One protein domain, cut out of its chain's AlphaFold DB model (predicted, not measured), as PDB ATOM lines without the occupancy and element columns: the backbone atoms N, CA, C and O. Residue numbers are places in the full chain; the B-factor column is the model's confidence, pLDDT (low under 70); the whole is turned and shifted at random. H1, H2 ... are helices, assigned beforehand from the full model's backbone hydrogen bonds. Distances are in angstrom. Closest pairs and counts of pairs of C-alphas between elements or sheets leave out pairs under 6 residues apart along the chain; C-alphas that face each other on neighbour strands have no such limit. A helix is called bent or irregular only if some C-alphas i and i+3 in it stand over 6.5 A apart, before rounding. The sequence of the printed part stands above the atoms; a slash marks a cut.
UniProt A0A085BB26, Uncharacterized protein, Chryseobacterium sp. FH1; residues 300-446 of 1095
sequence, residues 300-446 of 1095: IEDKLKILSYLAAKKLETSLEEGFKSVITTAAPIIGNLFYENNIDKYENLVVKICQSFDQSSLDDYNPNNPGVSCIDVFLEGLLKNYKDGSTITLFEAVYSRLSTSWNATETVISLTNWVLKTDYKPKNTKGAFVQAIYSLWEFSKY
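AT A GLANCE: This is residues 300 to 446 of the 1095 residues of an uncharacterized protein of Chryseobacterium sp. FH1 (UniProt A0A085BB26). A long helical hairpin, H1b against H2, has a cluster of helices at one end: H4 and H5 pack on H1a, and H7 packs on H2 and H4. H6 lies off to one side touching no helix, short H3 touches H4, and residues 327 to 334 stick out at the hairpin's turn. The 147 printed residues have seven named helices, H1 to H7 in chain order, and no named strand: all helix, packed part aligned, part crossed. The whole is only just loose, close to compact, with a radius of gyration of the C-alphas of 18.0 A, spanning 60 by 37 by 20 A.

IN THESE COORDINATES: Find C-alpha 300 at (23.795, 7.704, -32.951), where H1, residues 300 to 328, begins; by its hydrogen bonds it was assigned as one helix, but it is bent, C-alphas 312 and 315 being 6.8 A apart. Its arms are H1a, residues 300 to 312, 18.4 A, and H1b, residues 315 to 328, 20.2 A. Next come H2, residues 336 to 354, 27.5 A, with a kink of 26 degrees near residue 343; H3, 359 to 362; H4, 374 to 383; H5, 394 to 401; and H6, 407 to 420, 19.9 A. H7, residues 429 to 443, 21.7 A, ends at C-alpha 443 (25.782, -5.988, -25.487).

HOW THE PARTS SIT: Look at Ser 318 and Ile 343, the closest C-alphas of the hairpin H1b and H2, 6.9 A apart. H1a touches H5, closest at C-alphas 311 and 398, 5.4 A. H2 touches H7 with residues 347 to 354 alone, closest at C-alphas 351 and 433, 5.1 A, at a shallow tilt of 2 degrees, the same way. Every O i to N i+4 pair is within hydrogen-bond range in H1a, H4 and H6, but 9 of 10 in H1b, 11 of 15 in H2, 3 of 4 in H5 and 10 of 11 in H7; H3 is too short for one.

THE WHOLE: The farthest C-alphas, Ala 331 and Asn 368, are 60.5 A apart. The printed part has no cut, and the link H3 to H4 is long. Confidence is under 70 in 60 residues, among them 317 to 343 and 404 to 428.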
ATOM      1  N   ILE A 300      24.975   8.564 -33.094       91.50
ATOM      2  CA  ILE A 300      23.795   7.704 -32.951       91.50
ATOM      3  C   ILE A 300      22.528   8.427 -33.420       91.50
ATOM      4  O   ILE A 300      21.677   7.824 -34.079       91.50
ATOM      5  N   GLU A 301      22.423   9.731 -33.159       92.38
ATOM      6  CA  GLU A 301      21.325  10.570 -33.632       92.38
ATOM      7  C   GLU A 301      21.258  10.602 -35.162       92.38
ATOM      8  O   GLU A 301      20.171  10.454 -35.729       92.38
ATOM      9  N   ASP A 302      22.402  10.731 -35.840       91.00
ATOM     10  CA  ASP A 302      22.458  10.722 -37.302       91.00
ATOM     11  C   ASP A 302      22.112   9.340 -37.871       91.00
ATOM     12  O   ASP A 302      21.321   9.255 -38.818       91.00
ATOM     13  N   LYS A 303      22.607   8.246 -37.263       92.75
ATOM     14  CA  LYS A 303      22.225   6.869 -37.641       92.75
ATOM     15  C   LYS A 303      20.702   6.685 -37.569       92.75
ATOM     16  O   LYS A 303      20.090   6.211 -38.529       92.75
ATOM     17  N   LEU A 304      20.067   7.119 -36.478       95.12
ATOM     18  CA  LEU A 304      18.611   7.032 -36.286       95.12
ATOM     19  C   LEU A 304      17.827   7.919 -37.262       95.12
ATOM     20  O   LEU A 304      16.795   7.502 -37.800       95.12
ATOM     21  N   LYS A 305      18.321   9.131 -37.534       93.25
ATOM     22  CA  LYS A 305      17.729  10.054 -38.511       93.25
ATOM     23  C   LYS A 305      17.754   9.467 -39.924       93.25
ATOM     24  O   LYS A 305      16.755   9.557 -40.639       93.25
ATOM     25  N   ILE A 306      18.855   8.819 -40.306       92.81
ATOM     26  CA  ILE A 306      18.987   8.126 -41.592       92.81
ATOM     27  C   ILE A 306      18.022   6.944 -41.683       92.81
ATOM     28  O   ILE A 306      17.311   6.825 -42.679       92.81
ATOM     29  N   LEU A 307      17.937   6.100 -40.649       94.31
ATOM     30  CA  LEU A 307      16.990   4.979 -40.631       94.31
ATOM     31  C   LEU A 307      15.538   5.452 -40.757       94.31
ATOM     32  O   LEU A 307      14.771   4.897 -41.545       94.31
ATOM     33  N   SER A 308      15.181   6.521 -40.043       94.06
ATOM     34  CA  SER A 308      13.838   7.117 -40.098       94.06
ATOM     35  C   SER A 308      13.516   7.636 -41.498       94.06
ATOM     36  O   SER A 308      12.422   7.421 -42.022       94.06
ATOM     37  N   TYR A 309      14.497   8.268 -42.145       92.38
ATOM     38  CA  TYR A 309      14.369   8.720 -43.522       92.38
ATOM     39  C   TYR A 309      14.213   7.570 -44.520       92.38
ATOM     40  O   TYR A 309      13.333   7.621 -45.381       92.38
ATOM     41  N   LEU A 310      15.042   6.527 -44.406       91.19
ATOM     42  CA  LEU A 310      14.976   5.347 -45.269       91.19
ATOM     43  C   LEU A 310      13.605   4.675 -45.171       91.19
ATOM     44  O   LEU A 310      12.988   4.412 -46.207       91.19
ATOM     45  N   ALA A 311      13.101   4.491 -43.947       90.88
ATOM     46  CA  ALA A 311      11.777   3.936 -43.694       90.88
ATOM     47  C   ALA A 311      10.659   4.790 -44.318       90.88
ATOM     48  O   ALA A 311       9.777   4.241 -44.972       90.88
ATOM     49  N   ALA A 312      10.711   6.119 -44.171       87.56
ATOM     50  CA  ALA A 312       9.635   7.012 -44.608       87.56
ATOM     51  C   ALA A 312       9.626   7.331 -46.115       87.56
ATOM     52  O   ALA A 312       8.567   7.593 -46.677       87.56
ATOM     53  N   LYS A 313      10.791   7.393 -46.774       83.25
ATOM     54  CA  LYS A 313      10.900   7.910 -48.155       83.25
ATOM     55  C   LYS A 313      11.247   6.856 -49.195       83.25
ATOM     56  O   LYS A 313      10.754   6.941 -50.319       83.25
ATOM     57  N   LYS A 314      12.144   5.924 -48.874       79.94
ATOM     58  CA  LYS A 314      12.724   5.017 -49.878       79.94
ATOM     59  C   LYS A 314      12.096   3.632 -49.825       79.94
ATOM     60  O   LYS A 314      11.719   3.134 -50.876       79.94
ATOM     61  N   LEU A 315      11.923   3.074 -48.627       77.25
ATOM     62  CA  LEU A 315      11.370   1.729 -48.453       77.25
ATOM     63  C   LEU A 315       9.832   1.682 -48.592       77.25
ATOM     64  O   LEU A 315       9.274   0.671 -49.006       77.25
ATOM     65  N   GLU A 316       9.127   2.772 -48.269       75.56
ATOM     66  CA  GLU A 316       7.662   2.862 -48.415       75.56
ATOM     67  C   GLU A 316       7.233   2.985 -49.885       75.56
ATOM     68  O   GLU A 316       6.445   2.179 -50.377       75.56
ATOM     69  N   THR A 317       7.827   3.933 -50.615       64.19
ATOM     70  CA  THR A 317       7.543   4.164 -52.042       64.19
ATOM     71  C   THR A 317       7.830   2.922 -52.889       64.19
ATOM     72  O   THR A 317       7.068   2.595 -53.796       64.19
ATOM     73  N   SER A 318       8.895   2.178 -52.566       60.66
ATOM     74  CA  SER A 318       9.262   0.961 -53.294       60.66
ATOM     75  C   SER A 318       8.257  -0.177 -53.134       60.66
ATOM     76  O   SER A 318       8.049  -0.940 -54.076       60.66
ATOM     77  N   LEU A 319       7.621  -0.294 -51.964       59.34
ATOM     78  CA  LEU A 319       6.581  -1.295 -51.730       59.34
ATOM     79  C   LEU A 319       5.333  -0.986 -52.554       59.34
ATOM     80  O   LEU A 319       4.812  -1.885 -53.206       59.34
ATOM     81  N   GLU A 320       4.885   0.271 -52.584       60.03
ATOM     82  CA  GLU A 320       3.724   0.673 -53.388       60.03
ATOM     83  C   GLU A 320       3.966   0.530 -54.895       60.03
ATOM     84  O   GLU A 320       3.084   0.070 -55.625       60.03
ATOM     85  N   GLU A 321       5.150   0.915 -55.378       58.09
ATOM     86  CA  GLU A 321       5.524   0.786 -56.790       58.09
ATOM     87  C   GLU A 321       5.702  -0.680 -57.202       58.09
ATOM     88  O   GLU A 321       5.222  -1.074 -58.267       58.09
ATOM     89  N   GLY A 322       6.310  -1.504 -56.340       52.53
ATOM     90  CA  GLY A 322       6.423  -2.949 -56.539       52.53
ATOM     91  C   GLY A 322       5.062  -3.645 -56.552       52.53
ATOM     92  O   GLY A 322       4.796  -4.467 -57.426       52.53
ATOM     93  N   PHE A 323       4.148  -3.274 -55.651       47.78
ATOM     94  CA  PHE A 323       2.787  -3.820 -55.644       47.78
ATOM     95  C   PHE A 323       2.003  -3.412 -56.895       47.78
ATOM     96  O   PHE A 323       1.322  -4.240 -57.502       47.78
ATOM     97  N   LYS A 324       2.125  -2.148 -57.324       48.81
ATOM     98  CA  LYS A 324       1.502  -1.668 -58.564       48.81
ATOM     99  C   LYS A 324       2.050  -2.407 -59.783       48.81
ATOM    100  O   LYS A 324       1.244  -2.863 -60.585       48.81
ATOM    101  N   SER A 325       3.369  -2.596 -59.900       46.09
ATOM    102  CA  SER A 325       3.987  -3.263 -61.058       46.09
ATOM    103  C   SER A 325       3.631  -4.752 -61.161       46.09
ATOM    104  O   SER A 325       3.376  -5.244 -62.267       46.09
ATOM    105  N   VAL A 326       3.536  -5.445 -60.018       43.81
ATOM    106  CA  VAL A 326       3.102  -6.850 -59.928       43.81
ATOM    107  C   VAL A 326       1.633  -7.003 -60.325       43.81
ATOM    108  O   VAL A 326       1.284  -7.955 -61.021       43.81
ATOM    109  N   ILE A 327       0.772  -6.051 -59.953       44.34
ATOM    110  CA  ILE A 327      -0.655  -6.084 -60.307       44.34
ATOM    111  C   ILE A 327      -0.889  -5.695 -61.778       44.34
ATOM    112  O   ILE A 327      -1.793  -6.238 -62.411       44.34
ATOM    113  N   THR A 328      -0.091  -4.791 -62.359       40.03
ATOM    114  CA  THR A 328      -0.354  -4.274 -63.717       40.03
ATOM    115  C   THR A 328       0.334  -5.021 -64.860       40.03
ATOM    116  O   THR A 328      -0.015  -4.776 -66.014       40.03
ATOM    117  N   THR A 329       1.283  -5.931 -64.606       41.12
ATOM    118  CA  THR A 329       2.100  -6.499 -65.699       41.12
ATOM    119  C   THR A 329       2.417  -7.982 -65.523       41.12
ATOM    120  O   THR A 329       3.468  -8.369 -65.026       41.12
ATOM    121  N   ALA A 330       1.548  -8.838 -66.065       36.84
ATOM    122  CA  ALA A 330       1.829 -10.254 -66.326       36.84
ATOM    123  C   ALA A 330       2.788 -10.465 -67.531       36.84
ATOM    124  O   ALA A 330       2.586 -11.365 -68.346       36.84
ATOM    125  N   ALA A 331       3.820  -9.623 -67.678       34.03
ATOM    126  CA  ALA A 331       4.849  -9.731 -68.716       34.03
ATOM    127  C   ALA A 331       6.226 -10.007 -68.071       34.03
ATOM    128  O   ALA A 331       6.556  -9.387 -67.061       34.03
ATOM    129  N   PRO A 332       7.042 -10.941 -68.598       46.00
ATOM    130  CA  PRO A 332       8.026 -11.648 -67.792       46.00
ATOM    131  C   PRO A 332       9.381 -10.931 -67.679       46.00
ATOM    132  O   PRO A 332       9.997 -10.556 -68.676       46.00
ATOM    133  N   ILE A 333       9.884 -10.898 -66.441       41.78
ATOM    134  CA  ILE A 333      11.286 -11.091 -66.014       41.78
ATOM    135  C   ILE A 333      12.299  -9.970 -66.335       41.78
ATOM    136  O   ILE A 333      13.207  -9.754 -65.541       41.78
ATOM    137  N   ILE A 334      12.165  -9.198 -67.415       37.66
ATOM    138  CA  ILE A 334      13.231  -8.248 -67.813       37.66
ATOM    139  C   ILE A 334      13.089  -6.869 -67.138       37.66
ATOM    140  O   ILE A 334      14.092  -6.217 -66.861       37.66
ATOM    141  N   GLY A 335      11.864  -6.437 -66.814       39.66
ATOM    142  CA  GLY A 335      11.623  -5.150 -66.142       39.66
ATOM    143  C   GLY A 335      12.078  -5.110 -64.676       39.66
ATOM    144  O   GLY A 335      12.554  -4.077 -64.212       39.66
ATOM    145  N   ASN A 336      12.005  -6.244 -63.970       41.38
ATOM    146  CA  ASN A 336      12.350  -6.319 -62.546       41.38
ATOM    147  C   ASN A 336      13.861  -6.249 -62.282       41.38
ATOM    148  O   ASN A 336      14.263  -5.697 -61.265       41.38
ATOM    149  N   LEU A 337      14.708  -6.675 -63.226       37.75
ATOM    150  CA  LEU A 337      16.168  -6.691 -63.039       37.75
ATOM    151  C   LEU A 337      16.802  -5.293 -62.889       37.75
ATOM    152  O   LEU A 337      17.883  -5.173 -62.319       37.75
ATOM    153  N   PHE A 338      16.153  -4.229 -63.376       38.47
ATOM    154  CA  PHE A 338      16.666  -2.858 -63.232       38.47
ATOM    155  C   PHE A 338      16.070  -2.102 -62.035       38.47
ATOM    156  O   PHE A 338      16.746  -1.237 -61.480       38.47
ATOM    157  N   TYR A 339      14.849  -2.440 -61.606       44.09
ATOM    158  CA  TYR A 339      14.211  -1.840 -60.424       44.09
ATOM    159  C   TYR A 339      14.668  -2.493 -59.106       44.09
ATOM    160  O   TYR A 339      14.836  -1.788 -58.110       44.09
ATOM    161  N   GLU A 340      14.960  -3.800 -59.107       49.28
ATOM    162  CA  GLU A 340      15.448  -4.533 -57.923       49.28
ATOM    163  C   GLU A 340      16.824  -4.025 -57.440       49.28
ATOM    164  O   GLU A 340      17.073  -3.951 -56.237       49.28
ATOM    165  N   ASN A 341      17.680  -3.527 -58.342       56.94
ATOM    166  CA  ASN A 341      19.036  -3.090 -57.983       56.94
ATOM    167  C   ASN A 341      19.102  -1.874 -57.039       56.94
ATOM    168  O   ASN A 341      20.096  -1.717 -56.329       56.94
ATOM    169  N   ASN A 342      18.090  -0.999 -57.016       61.38
ATOM    170  CA  ASN A 342      18.125   0.200 -56.169       61.38
ATOM    171  C   ASN A 342      17.538  -0.030 -54.774       61.38
ATOM    172  O   ASN A 342      18.075   0.511 -53.811       61.38
ATOM    173  N   ILE A 343      16.481  -0.839 -54.645       69.75
ATOM    174  CA  ILE A 343      15.872  -1.169 -53.343       69.75
ATOM    175  C   ILE A 343      16.893  -1.902 -52.473       69.75
ATOM    176  O   ILE A 343      17.154  -1.498 -51.339       69.75
ATOM    177  N   ASP A 344      17.580  -2.875 -53.066       73.19
ATOM    178  CA  ASP A 344      18.646  -3.630 -52.423       73.19
ATOM    179  C   ASP A 344      19.732  -2.735 -51.824       73.19
ATOM    180  O   ASP A 344      20.247  -3.004 -50.739       73.19
ATOM    181  N   LYS A 345      20.111  -1.664 -52.527       78.94
ATOM    182  CA  LYS A 345      21.136  -0.723 -52.061       78.94
ATOM    183  C   LYS A 345      20.696  -0.017 -50.769       78.94
ATOM    184  O   LYS A 345      21.497   0.100 -49.843       78.94
ATOM    185  N   TYR A 346      19.429   0.392 -50.673       86.00
ATOM    186  CA  TYR A 346      18.876   1.044 -49.478       86.00
ATOM    187  C   TYR A 346      18.688   0.078 -48.305       86.00
ATOM    188  O   TYR A 346      19.016   0.418 -47.170       86.00
ATOM    189  N   GLU A 347      18.205  -1.132 -48.567       86.88
ATOM    190  CA  GLU A 347      18.042  -2.155 -47.532       86.88
ATOM    191  C   GLU A 347      19.385  -2.623 -46.965       86.88
ATOM    192  O   GLU A 347      19.537  -2.776 -45.755       86.88
ATOM    193  N   ASN A 348      20.399  -2.786 -47.819       82.06
ATOM    194  CA  ASN A 348      21.744  -3.103 -47.352       82.06
ATOM    195  C   ASN A 348      22.324  -1.970 -46.500       82.06
ATOM    196  O   ASN A 348      23.002  -2.255 -45.520       82.06
ATOM    197  N   LEU A 349      22.038  -0.699 -46.811       87.88
ATOM    198  CA  LEU A 349      22.458   0.414 -45.955       87.88
ATOM    199  C   LEU A 349      21.848   0.317 -44.547       87.88
ATOM    200  O   LEU A 349      22.562   0.544 -43.574       87.88
ATOM    201  N   VAL A 350      20.576  -0.074 -44.414       90.94
ATOM    202  CA  VAL A 350      19.953  -0.318 -43.098       90.94
ATOM    203  C   VAL A 350      20.757  -1.346 -42.296       90.94
ATOM    204  O   VAL A 350      21.095  -1.102 -41.137       90.94
ATOM    205  N   VAL A 351      21.104  -2.474 -42.924       82.94
ATOM    206  CA  VAL A 351      21.898  -3.535 -42.287       82.94
ATOM    207  C   VAL A 351      23.294  -3.025 -41.918       82.94
ATOM    208  O   VAL A 351      23.726  -3.215 -40.783       82.94
ATOM    209  N   LYS A 352      23.973  -2.309 -42.825       83.62
ATOM    210  CA  LYS A 352      25.302  -1.726 -42.578       83.62
ATOM    211  C   LYS A 352      25.296  -0.748 -41.401       83.62
ATOM    212  O   LYS A 352      26.226  -0.775 -40.604       83.62
ATOM    213  N   ILE A 353      24.258   0.083 -41.266       87.56
ATOM    214  CA  ILE A 353      24.100   0.995 -40.122       87.56
ATOM    215  C   ILE A 353      24.002   0.194 -38.820       87.56
ATOM    216  O   ILE A 353      24.693   0.514 -37.858       87.56
ATOM    217  N   CYS A 354      23.216  -0.882 -38.795       83.69
ATOM    218  CA  CYS A 354      23.089  -1.729 -37.602       83.69
ATOM    219  C   CYS A 354      24.379  -2.509 -37.290       83.69
ATOM    220  O   CYS A 354      24.648  -2.809 -36.136       83.69
ATOM    221  N   GLN A 355      25.201  -2.800 -38.300       78.62
ATOM    222  CA  GLN A 355      26.508  -3.452 -38.152       78.62
ATOM    223  C   GLN A 355      27.656  -2.474 -37.846       78.62
ATOM    224  O   GLN A 355      28.790  -2.904 -37.659       78.62
ATOM    225  N   SER A 356      27.392  -1.166 -37.807       80.94
ATOM    226  CA  SER A 356      28.413  -0.121 -37.637       80.94
ATOM    227  C   SER A 356      28.759   0.189 -36.177       80.94
ATOM    228  O   SER A 356      29.011   1.340 -35.826       80.94
ATOM    229  N   PHE A 357      28.714  -0.820 -35.313       79.94
ATOM    230  CA  PHE A 357      29.051  -0.705 -33.896       79.94
ATOM    231  C   PHE A 357      30.297  -1.536 -33.617       79.94
ATOM    232  O   PHE A 357      30.490  -2.605 -34.197       79.94
ATOM    233  N   ASP A 358      31.153  -1.026 -32.743       76.12
ATOM    234  CA  ASP A 358      32.430  -1.633 -32.390       76.12
ATOM    235  C   ASP A 358      32.653  -1.608 -30.871       76.12
ATOM    236  O   ASP A 358      31.764  -1.241 -30.103       76.12
ATOM    237  N   GLN A 359      33.854  -1.982 -30.427       69.94
ATOM    238  CA  GLN A 359      34.192  -1.995 -29.005       69.94
ATOM    239  C   GLN A 359      34.038  -0.612 -28.349       69.94
ATOM    240  O   GLN A 359      33.593  -0.545 -27.209       69.94
ATOM    241  N   SER A 360      34.347   0.480 -29.063       73.00
ATOM    242  CA  SER A 360      34.189   1.848 -28.535       73.00
ATOM    243  C   SER A 360      32.724   2.224 -28.308       73.00
ATOM    244  O   SER A 360      32.406   3.093 -27.503       73.00
ATOM    245  N   SER A 361      31.803   1.526 -28.975       78.12
ATOM    246  CA  SER A 361      30.365   1.722 -28.800       78.12
ATOM    247  C   SER A 361      29.829   1.158 -27.477       78.12
ATOM    248  O   SER A 361      28.672   1.418 -27.138       78.12
ATOM    249  N   LEU A 362      30.645   0.381 -26.754       72.12
ATOM    250  CA  LEU A 362      30.338  -0.155 -25.425       72.12
ATOM    251  C   LEU A 362      30.694   0.815 -24.294       72.12
ATOM    252  O   LEU A 362      30.227   0.620 -23.174       72.12
ATOM    253  N   ASP A 363      31.504   1.836 -24.581       74.62
ATOM    254  CA  ASP A 363      31.897   2.846 -23.604       74.62
ATOM    255  C   ASP A 363      30.717   3.782 -23.267       74.62
ATOM    256  O   ASP A 363      29.735   3.884 -24.011       74.62
ATOM    257  N   ASP A 364      30.815   4.480 -22.130       68.62
ATOM    258  CA  ASP A 364      29.796   5.429 -21.674       68.62
ATOM    259  C   ASP A 364      29.564   6.534 -22.717       68.62
ATOM    260  O   ASP A 364      30.417   7.392 -22.951       68.62
ATOM    261  N   TYR A 365      28.365   6.551 -23.303       69.06
ATOM    262  CA  TYR A 365      27.962   7.497 -24.345       69.06
ATOM    263  C   TYR A 365      27.988   8.946 -23.861       69.06
ATOM    264  O   TYR A 365      28.315   9.869 -24.608       69.06
ATOM    265  N   ASN A 366      27.614   9.161 -22.599       70.94
ATOM    266  CA  ASN A 366      27.600  10.473 -21.983       70.94
ATOM    267  C   ASN A 366      28.374  10.423 -20.661       70.94
ATOM    268  O   ASN A 366      27.903   9.786 -19.719       70.94
ATOM    269  N   PRO A 367      29.488  11.164 -20.522       64.25
ATOM    270  CA  PRO A 367      30.249  11.199 -19.272       64.25
ATOM    271  C   PRO A 367      29.440  11.756 -18.086       64.25
ATOM    272  O   PRO A 367      29.816  11.554 -16.936       64.25
ATOM    273  N   ASN A 368      28.316  12.439 -18.343       67.62
ATOM    274  CA  ASN A 368      27.396  12.922 -17.310       67.62
ATOM    275  C   ASN A 368      26.320  11.896 -16.906       67.62
ATOM    276  O   ASN A 368      25.565  12.157 -15.972       67.62
ATOM    277  N   ASN A 369      26.214  10.766 -17.610       68.50
ATOM    278  CA  ASN A 369      25.303   9.670 -17.289       68.50
ATOM    279  C   ASN A 369      26.009   8.315 -17.507       68.50
ATOM    280  O   ASN A 369      25.721   7.632 -18.494       68.50
ATOM    281  N   PRO A 370      26.972   7.966 -16.632       68.94
ATOM    282  CA  PRO A 370      27.731   6.725 -16.749       68.94
ATOM    283  C   PRO A 370      26.802   5.505 -16.684       68.94
ATOM    284  O   PRO A 370      25.848   5.481 -15.904       68.94
ATOM    285  N   GLY A 371      27.077   4.494 -17.507       72.31
ATOM    286  CA  GLY A 371      26.287   3.269 -17.642       72.31
ATOM    287  C   GLY A 371      25.287   3.248 -18.804       72.31
ATOM    288  O   GLY A 371      24.503   2.304 -18.890       72.31
ATOM    289  N   VAL A 372      25.282   4.254 -19.688       83.38
ATOM    290  CA  VAL A 372      24.488   4.242 -20.932       83.38
ATOM    291  C   VAL A 372      25.434   4.172 -22.121       83.38
ATOM    292  O   VAL A 372      26.140   5.138 -22.396       83.38
ATOM    293  N   SER A 373      25.434   3.049 -22.836       87.00
ATOM    294  CA  SER A 373      26.267   2.851 -24.028       87.00
ATOM    295  C   SER A 373      25.652   3.490 -25.280       87.00
ATOM    296  O   SER A 373      24.449   3.771 -25.338       87.00
ATOM    297  N   CYS A 374      26.452   3.670 -26.336       86.75
ATOM    298  CA  CYS A 374      25.955   4.082 -27.657       86.75
ATOM    299  C   CYS A 374      24.880   3.115 -28.186       86.75
ATOM    300  O   CYS A 374      23.922   3.523 -28.847       86.75
ATOM    301  N   ILE A 375      25.050   1.823 -27.883       87.44
ATOM    302  CA  ILE A 375      24.120   0.754 -28.248       87.44
ATOM    303  C   ILE A 375      22.760   0.971 -27.575       87.44
ATOM    304  O   ILE A 375      21.727   0.864 -28.237       87.44
ATOM    305  N   ASP A 376      22.744   1.340 -26.293       92.38
ATOM    306  CA  ASP A 376      21.503   1.582 -25.550       92.38
ATOM    307  C   ASP A 376      20.698   2.730 -26.154       92.38
ATOM    308  O   ASP A 376      19.499   2.589 -26.388       92.38
ATOM    309  N   VAL A 377      21.367   3.843 -26.469       94.00
ATOM    310  CA  VAL A 377      20.729   5.012 -27.094       94.00
ATOM    311  C   VAL A 377      20.181   4.667 -28.478       94.00
ATOM    312  O   VAL A 377      19.092   5.116 -28.850       94.00
ATOM    313  N   PHE A 378      20.904   3.846 -29.240       94.81
ATOM    314  CA  PHE A 378      20.456   3.405 -30.556       94.81
ATOM    315  C   PHE A 378      19.206   2.526 -30.465       94.81
ATOM    316  O   PHE A 378      18.209   2.807 -31.134       94.81
ATOM    317  N   LEU A 379      19.216   1.503 -29.606       94.31
ATOM    318  CA  LEU A 379      18.063   0.623 -29.404       94.31
ATOM    319  C   LEU A 379      16.858   1.398 -28.841       94.31
ATOM    320  O   LEU A 379      15.747   1.235 -29.339       94.31
ATOM    321  N   GLU A 380      17.057   2.328 -27.903       95.00
ATOM    322  CA  GLU A 380      15.996   3.247 -27.457       95.00
ATOM    323  C   GLU A 380      15.418   4.078 -28.606       95.00
ATOM    324  O   GLU A 380      14.205   4.282 -28.697       95.00
ATOM    325  N   GLY A 381      16.279   4.555 -29.505       95.88
ATOM    326  CA  GLY A 381      15.877   5.251 -30.718       95.88
ATOM    327  C   GLY A 381      14.972   4.410 -31.615       95.88
ATOM    328  O   GLY A 381      13.997   4.932 -32.154       95.88
ATOM    329  N   LEU A 382      15.233   3.104 -31.715       96.00
ATOM    330  CA  LEU A 382      14.392   2.174 -32.471       96.00
ATOM    331  C   LEU A 382      12.991   1.988 -31.858       96.00
ATOM    332  O   LEU A 382      12.052   1.682 -32.594       96.00
ATOM    333  N   LEU A 383      12.820   2.221 -30.551       95.00
ATOM    334  CA  LEU A 383      11.519   2.176 -29.858       95.00
ATOM    335  C   LEU A 383      10.689   3.463 -30.025       95.00
ATOM    336  O   LEU A 383       9.485   3.482 -29.736       95.00
ATOM    337  N   LYS A 384      11.309   4.560 -30.479       95.38
ATOM    338  CA  LYS A 384      10.603   5.821 -30.752       95.38
ATOM    339  C   LYS A 384       9.733   5.685 -32.000       95.38
ATOM    340  O   LYS A 384       9.961   4.835 -32.854       95.38
ATOM    341  N   ASN A 385       8.709   6.530 -32.101       94.12
ATOM    342  CA  ASN A 385       7.856   6.569 -33.288       94.12
ATOM    343  C   ASN A 385       8.690   7.020 -34.490       94.12
ATOM    344  O   ASN A 385       9.398   8.020 -34.390       94.12
ATOM    345  N   TYR A 386       8.582   6.331 -35.629       89.50
ATOM    346  CA  TYR A 386       9.395   6.663 -36.811       89.50
ATOM    347  C   TYR A 386       9.033   8.024 -37.440       89.50
ATOM    348  O   TYR A 386       9.797   8.583 -38.225       89.50
ATOM    349  N   LYS A 387       7.843   8.541 -37.110       89.69
ATOM    350  CA  LYS A 387       7.311   9.838 -37.528       89.69
ATOM    351  C   LYS A 387       6.392  10.385 -36.437       89.69
ATOM    352  O   LYS A 387       5.664   9.616 -35.803       89.69
ATOM    353  N   ASP A 388       6.381  11.701 -36.258       87.69
ATOM    354  CA  ASP A 388       5.465  12.369 -35.333       87.69
ATOM    355  C   ASP A 388       4.005  11.995 -35.629       87.69
ATOM    356  O   ASP A 388       3.554  12.022 -36.777       87.69
ATOM    357  N   GLY A 389       3.272  11.600 -34.585       85.75
ATOM    358  CA  GLY A 389       1.885  11.127 -34.680       85.75
ATOM    359  C   GLY A 389       1.704   9.660 -35.096       85.75
ATOM    360  O   GLY A 389       0.581   9.168 -35.047       85.75
ATOM    361  N   SER A 390       2.770   8.942 -35.466       86.62
ATOM    362  CA  SER A 390       2.704   7.501 -35.752       86.62
ATOM    363  C   SER A 390       2.639   6.671 -34.465       86.62
ATOM    364  O   SER A 390       3.280   7.016 -33.476       86.62
ATOM    365  N   THR A 391       1.913   5.550 -34.475       89.69
ATOM    366  CA  THR A 391       1.954   4.531 -33.403       89.69
ATOM    367  C   THR A 391       3.010   3.449 -33.648       89.69
ATOM    368  O   THR A 391       3.266   2.642 -32.759       89.69
ATOM    369  N   ILE A 392       3.607   3.440 -34.843       91.25
ATOM    370  CA  ILE A 392       4.583   2.455 -35.318       91.25
ATOM    371  C   ILE A 392       5.983   2.897 -34.884       91.25
ATOM    372  O   ILE A 392       6.384   4.049 -35.117       91.25
ATOM    373  N   THR A 393       6.739   1.991 -34.268       95.06
ATOM    374  CA  THR A 393       8.126   2.266 -33.854       95.06
ATOM    375  C   THR A 393       9.064   2.323 -35.060       95.06
ATOM    376  O   THR A 393       8.752   1.808 -36.132       95.06
ATOM    377  N   LEU A 394      10.236   2.943 -34.916       95.44
ATOM    378  CA  LEU A 394      11.250   2.931 -35.968       95.44
ATOM    379  C   LEU A 394      11.720   1.506 -36.291       95.44
ATOM    380  O   LEU A 394      11.896   1.187 -37.466       95.44
ATOM    381  N   PHE A 395      11.831   0.630 -35.287       95.25
ATOM    382  CA  PHE A 395      12.080  -0.794 -35.508       95.25
ATOM    383  C   PHE A 395      11.023  -1.421 -36.418       95.25
ATOM    384  O   PHE A 395      11.363  -1.994 -37.448       95.25
ATOM    385  N   GLU A 396       9.741  -1.292 -36.062       93.94
ATOM    386  CA  GLU A 396       8.625  -1.888 -36.803       93.94
ATOM    387  C   GLU A 396       8.547  -1.322 -38.226       93.94
ATOM    388  O   GLU A 396       8.367  -2.058 -39.200       93.94
ATOM    389  N   ALA A 397       8.767  -0.013 -38.360       93.38
ATOM    390  CA  ALA A 397       8.790   0.689 -39.632       93.38
ATOM    391  C   ALA A 397       9.896   0.182 -40.567       93.38
ATOM    392  O   ALA A 397       9.652   0.012 -41.761       93.38
ATOM    393  N   VAL A 398      11.101  -0.045 -40.047       92.88
ATOM    394  CA  VAL A 398      12.220  -0.590 -40.822       92.88
ATOM    395  C   VAL A 398      11.974  -2.067 -41.127       92.88
ATOM    396  O   VAL A 398      11.983  -2.466 -42.290       92.88
ATOM    397  N   TYR A 399      11.677  -2.868 -40.103       91.88
ATOM    398  CA  TYR A 399      11.497  -4.315 -40.206       91.88
ATOM    399  C   TYR A 399      10.416  -4.715 -41.218       91.88
ATOM    400  O   TYR A 399      10.630  -5.597 -42.051       91.88
ATOM    401  N   SER A 400       9.248  -4.069 -41.167       88.38
ATOM    402  CA  SER A 400       8.127  -4.378 -42.065       88.38
ATOM    403  C   SER A 400       8.454  -4.093 -43.531       88.38
ATOM    404  O   SER A 400       7.938  -4.792 -44.405       88.38
ATOM    405  N   ARG A 401       9.351  -3.131 -43.798       88.38
ATOM    406  CA  ARG A 401       9.674  -2.666 -45.150       88.38
ATOM    407  C   ARG A 401      10.927  -3.284 -45.778       88.38
ATOM    408  O   ARG A 401      11.160  -3.064 -46.959       88.38
ATOM    409  N   LEU A 402      11.721  -4.041 -45.021       84.62
ATOM    410  CA  LEU A 402      12.860  -4.792 -45.562       84.62
ATOM    411  C   LEU A 402      12.396  -6.030 -46.345       84.62
ATOM    412  O   LEU A 402      11.467  -6.735 -45.930       84.62
ATOM    413  N   SER A 403      13.087  -6.345 -47.438       79.69
ATOM    414  CA  SER A 403      12.838  -7.547 -48.220       79.69
ATOM    415  C   SER A 403      13.308  -8.822 -47.511       79.69
ATOM    416  O   SER A 403      14.116  -8.858 -46.580       79.69
ATOM    417  N   THR A 404      12.713  -9.923 -47.940       66.69
ATOM    418  CA  THR A 404      13.082 -11.285 -47.554       66.69
ATOM    419  C   THR A 404      13.108 -12.052 -48.859       66.69
ATOM    420  O   THR A 404      12.114 -12.024 -49.595       66.69
ATOM    421  N   SER A 405      14.233 -12.679 -49.186       57.91
ATOM    422  CA  SER A 405      14.348 -13.493 -50.387       57.91
ATOM    423  C   SER A 405      13.310 -14.617 -50.351       57.91
ATOM    424  O   SER A 405      13.123 -15.296 -49.343       57.91
ATOM    425  N   TRP A 406      12.573 -14.774 -51.449       53.28
ATOM    426  CA  TRP A 406      11.695 -15.926 -51.642       53.28
ATOM    427  C   TRP A 406      12.566 -17.147 -51.940       53.28
ATOM    428  O   TRP A 406      13.452 -17.051 -52.795       53.28
ATOM    429  N   ASN A 407      12.280 -18.308 -51.341       44.59
ATOM    430  CA  ASN A 407      13.044 -19.542 -51.597       44.59
ATOM    431  C   ASN A 407      13.033 -19.936 -53.092       44.59
ATOM    432  O   ASN A 407      14.015 -20.449 -53.639       44.59
ATOM    433  N   ALA A 408      11.924 -19.649 -53.786       37.25
ATOM    434  CA  ALA A 408      11.796 -19.840 -55.231       37.25
ATOM    435  C   ALA A 408      12.730 -18.908 -56.027       37.25
ATOM    436  O   ALA A 408      13.368 -19.342 -56.987       37.25
ATOM    437  N   THR A 409      12.868 -17.652 -55.603       41.66
ATOM    438  CA  THR A 409      13.719 -16.655 -56.263       41.66
ATOM    439  C   THR A 409      15.199 -16.924 -55.995       41.66
ATOM    440  O   THR A 409      15.987 -16.774 -56.917       41.66
ATOM    441  N   GLU A 410      15.594 -17.433 -54.819       42.62
ATOM    442  CA  GLU A 410      16.984 -17.857 -54.537       42.62
ATOM    443  C   GLU A 410      17.480 -18.946 -55.494       42.62
ATOM    444  O   GLU A 410      18.603 -18.910 -56.007       42.62
ATOM    445  N   THR A 411      16.601 -19.904 -55.778       36.12
ATOM    446  CA  THR A 411      16.879 -21.018 -56.685       36.12
ATOM    447  C   THR A 411      16.954 -20.538 -58.141       36.12
ATOM    448  O   THR A 411      17.854 -20.926 -58.883       36.12
ATOM    449  N   VAL A 412      16.055 -19.638 -58.556       37.69
ATOM    450  CA  VAL A 412      16.071 -19.039 -59.905       37.69
ATOM    451  C   VAL A 412      17.285 -18.125 -60.100       37.69
ATOM    452  O   VAL A 412      17.927 -18.168 -61.147       37.69
ATOM    453  N   ILE A 413      17.643 -17.338 -59.090       39.56
ATOM    454  CA  ILE A 413      18.804 -16.446 -59.075       39.56
ATOM    455  C   ILE A 413      20.113 -17.235 -59.132       39.56
ATOM    456  O   ILE A 413      20.971 -16.923 -59.950       39.56
ATOM    457  N   SER A 414      20.279 -18.268 -58.302       39.56
ATOM    458  CA  SER A 414      21.493 -19.099 -58.305       39.56
ATOM    459  C   SER A 414      21.677 -19.834 -59.637       39.56
ATOM    460  O   SER A 414      22.796 -19.934 -60.144       39.56
ATOM    461  N   LEU A 415      20.578 -20.256 -60.270       33.78
ATOM    462  CA  LEU A 415      20.587 -20.798 -61.626       33.78
ATOM    463  C   LEU A 415      20.935 -19.726 -62.672       33.78
ATOM    464  O   LEU A 415      21.725 -19.989 -63.574       33.78
ATOM    465  N   THR A 416      20.386 -18.516 -62.547       32.66
ATOM    466  CA  THR A 416      20.668 -17.385 -63.448       32.66
ATOM    467  C   THR A 416      22.136 -16.964 -63.357       32.66
ATOM    468  O   THR A 416      22.789 -16.808 -64.383       32.66
ATOM    469  N   ASN A 417      22.686 -16.916 -62.146       38.19
ATOM    470  CA  ASN A 417      24.106 -16.733 -61.862       38.19
ATOM    471  C   ASN A 417      24.991 -17.767 -62.511       38.19
ATOM    472  O   ASN A 417      25.991 -17.434 -63.136       38.19
ATOM    473  N   TRP A 418      24.607 -19.029 -62.408       36.59
ATOM    474  CA  TRP A 418      25.360 -20.100 -63.025       36.59
ATOM    475  C   TRP A 418      25.289 -20.055 -64.564       36.59
ATOM    476  O   TRP A 418      26.317 -20.195 -65.228       36.59
ATOM    477  N   VAL A 419      24.108 -19.802 -65.144       31.70
ATOM    478  CA  VAL A 419      23.897 -19.738 -66.606       31.70
ATOM    479  C   VAL A 419      24.555 -18.507 -67.233       31.70
ATOM    480  O   VAL A 419      25.146 -18.608 -68.309       31.70
ATOM    481  N   LEU A 420      24.459 -17.350 -66.582       33.44
ATOM    482  CA  LEU A 420      24.964 -16.072 -67.090       33.44
ATOM    483  C   LEU A 420      26.356 -15.717 -66.554       33.44
ATOM    484  O   LEU A 420      26.907 -14.693 -66.952       33.44
ATOM    485  N   LYS A 421      26.939 -16.561 -65.690       32.34
ATOM    486  CA  LYS A 421      28.162 -16.273 -64.919       32.34
ATOM    487  C   LYS A 421      28.066 -14.963 -64.122       32.34
ATOM    488  O   LYS A 421      29.036 -14.214 -64.051       32.34
ATOM    489  N   THR A 422      26.897 -14.679 -63.553       34.09
ATOM    490  CA  THR A 422      26.683 -13.550 -62.633       34.09
ATOM    491  C   THR A 422      26.810 -14.018 -61.179       34.09
ATOM    492  O   THR A 422      26.790 -15.213 -60.903       34.09
ATOM    493  N   ASP A 423      26.970 -13.096 -60.234       38.56
ATOM    494  CA  ASP A 423      27.238 -13.348 -58.807       38.56
ATOM    495  C   ASP A 423      26.114 -12.838 -57.879       38.56
ATOM    496  O   ASP A 423      26.319 -12.598 -56.687       38.56
ATOM    497  N   TYR A 424      24.897 -12.694 -58.405       37.38
ATOM    498  CA  TYR A 424      23.743 -12.124 -57.711       37.38
ATOM    499  C   TYR A 424      23.304 -12.975 -56.507       37.38
ATOM    500  O   TYR A 424      22.644 -13.996 -56.656       37.38
ATOM    501  N   LYS A 425      23.639 -12.604 -55.276       44.22
ATOM    502  CA  LYS A 425      23.173 -13.365 -54.104       44.22
ATOM    503  C   LYS A 425      21.713 -13.009 -53.799       44.22
ATOM    504  O   LYS A 425      21.428 -11.817 -53.706       44.22
ATOM    505  N   PRO A 426      20.797 -13.981 -53.633       42.69
ATOM    506  CA  PRO A 426      19.476 -13.684 -53.096       42.69
ATOM    507  C   PRO A 426      19.609 -13.124 -51.676       42.69
ATOM    508  O   PRO A 426      20.476 -13.556 -50.913       42.69
ATOM    509  N   LYS A 427      18.811 -12.103 -51.348       59.50
ATOM    510  CA  LYS A 427      19.061 -11.261 -50.172       59.50
ATOM    511  C   LYS A 427      17.964 -11.415 -49.125       59.50
ATOM    512  O   LYS A 427      16.806 -11.088 -49.359       59.50
ATOM    513  N   ASN A 428      18.361 -11.868 -47.941       69.25
ATOM    514  CA  ASN A 428      17.551 -11.856 -46.726       69.25
ATOM    515  C   ASN A 428      17.945 -10.644 -45.858       69.25
ATOM    516  O   ASN A 428      18.531 -10.800 -44.786       69.25
ATOM    517  N   THR A 429      17.691  -9.425 -46.347       79.44
ATOM    518  CA  THR A 429      18.071  -8.182 -45.642       79.44
ATOM    519  C   THR A 429      17.318  -8.031 -44.321       79.44
ATOM    520  O   THR A 429      17.912  -7.599 -43.336       79.44
ATOM    521  N   LYS A 430      16.053  -8.471 -44.250       85.62
ATOM    522  CA  LYS A 430      15.280  -8.529 -42.997       85.62
ATOM    523  C   LYS A 430      15.915  -9.455 -41.955       85.62
ATOM    524  O   LYS A 430      16.057  -9.047 -40.808       85.62
ATOM    525  N   GLY A 431      16.343 -10.660 -42.338       73.81
ATOM    526  CA  GLY A 431      17.048 -11.569 -41.428       73.81
ATOM    527  C   GLY A 431      18.403 -11.018 -40.979       73.81
ATOM    528  O   GLY A 431      18.721 -11.065 -39.794       73.81
ATOM    529  N   ALA A 432      19.164 -10.410 -41.895       70.25
ATOM    530  CA  ALA A 432      20.431  -9.757 -41.562       70.25
ATOM    531  C   ALA A 432      20.244  -8.559 -40.609       70.25
ATOM    532  O   ALA A 432      21.056  -8.355 -39.709       70.25
ATOM    533  N   PHE A 433      19.158  -7.797 -40.766       85.31
ATOM    534  CA  PHE A 433      18.774  -6.738 -39.834       85.31
ATOM    535  C   PHE A 433      18.453  -7.302 -38.445       85.31
ATOM    536  O   PHE A 433      19.016  -6.825 -37.466       85.31
ATOM    537  N   VAL A 434      17.625  -8.348 -38.345       82.00
ATOM    538  CA  VAL A 434      17.296  -8.994 -37.056       82.00
ATOM    539  C   VAL A 434      18.543  -9.524 -36.360       82.00
ATOM    540  O   VAL A 434      18.698  -9.304 -35.164       82.00
ATOM    541  N   GLN A 435      19.450 -10.169 -37.097       71.31
ATOM    542  CA  GLN A 435      20.722 -10.648 -36.554       71.31
ATOM    543  C   GLN A 435      21.593  -9.497 -36.048       71.31
ATOM    544  O   GLN A 435      22.125  -9.586 -34.949       71.31
ATOM    545  N   ALA A 436      21.695  -8.400 -36.803       73.00
ATOM    546  CA  ALA A 436      22.440  -7.226 -36.363       73.00
ATOM    547  C   ALA A 436      21.837  -6.618 -35.086       73.00
ATOM    548  O   ALA A 436      22.568  -6.334 -34.143       73.00
ATOM    549  N   ILE A 437      20.506  -6.476 -35.010       86.00
ATOM    550  CA  ILE A 437      19.828  -5.993 -33.797       86.00
ATOM    551  C   ILE A 437      20.000  -6.968 -32.627       86.00
ATOM    552  O   ILE A 437      20.178  -6.521 -31.499       86.00
ATOM    553  N   TYR A 438      19.988  -8.278 -32.873       79.56
ATOM    554  CA  TYR A 438      20.247  -9.290 -31.848       79.56
ATOM    555  C   TYR A 438      21.674  -9.184 -31.292       79.56
ATOM    556  O   TYR A 438      21.838  -9.121 -30.078       79.56
ATOM    557  N   SER A 439      22.687  -9.033 -32.150       68.31
ATOM    558  CA  SER A 439      24.064  -8.791 -31.700       68.31
ATOM    559  C   SER A 439      24.193  -7.499 -30.889       68.31
ATOM    560  O   SER A 439      24.879  -7.480 -29.877       68.31
ATOM    561  N   LEU A 440      23.507  -6.419 -31.280       79.38
ATOM    562  CA  LEU A 440      23.466  -5.192 -30.476       79.38
ATOM    563  C   LEU A 440      22.764  -5.416 -29.131       79.38
ATOM    564  O   LEU A 440      23.227  -4.937 -28.099       79.38
ATOM    565  N   TRP A 441      21.664  -6.167 -29.127       86.50
ATOM    566  CA  TRP A 441      20.929  -6.500 -27.914       86.50
ATOM    567  C   TRP A 441      21.810  -7.241 -26.901       86.50
ATOM    568  O   TRP A 441      21.788  -6.859 -25.730       86.50
ATOM    569  N   GLU A 442      22.637  -8.201 -27.340       74.06
ATOM    570  CA  GLU A 442      23.553  -8.974 -26.481       74.06
ATOM    571  C   GLU A 442      24.492  -8.086 -25.648       74.06
ATOM    572  O   GLU A 442      24.796  -8.419 -24.502       74.06
ATOM    573  N   PHE A 443      24.896  -6.930 -26.177       78.00
ATOM    574  CA  PHE A 443      25.782  -5.988 -25.487       78.00
ATOM    575  C   PHE A 443      25.061  -4.809 -24.819       78.00
ATOM    576  O   PHE A 443      25.701  -3.963 -24.199       78.00
ATOM    577  N   SER A 444      23.736  -4.742 -24.922       86.44
ATOM    578  CA  SER A 444      22.935  -3.637 -24.391       86.44
ATOM    579  C   SER A 444      22.502  -3.847 -22.933       86.44
ATOM    580  O   SER A 444      22.625  -4.931 -22.350       86.44
ATOM    581  N   LYS A 445      21.887  -2.821 -22.343       89.44
ATOM    582  CA  LYS A 445      21.162  -2.900 -21.067       89.44
ATOM    583  C   LYS A 445      19.916  -3.786 -21.121       89.44
ATOM    584  O   LYS A 445      19.416  -4.180 -20.074       89.44
ATOM    585  N   TYR A 446      19.410  -4.095 -22.320       90.06
ATOM    586  CA  TYR A 446      18.255  -4.975 -22.509       90.06
ATOM    587  C   TYR A 446      18.621  -6.461 -22.404       90.06
ATOM    588  O   TYR A 446      17.735  -7.277 -22.157       90.06
TER     589      TYR A 446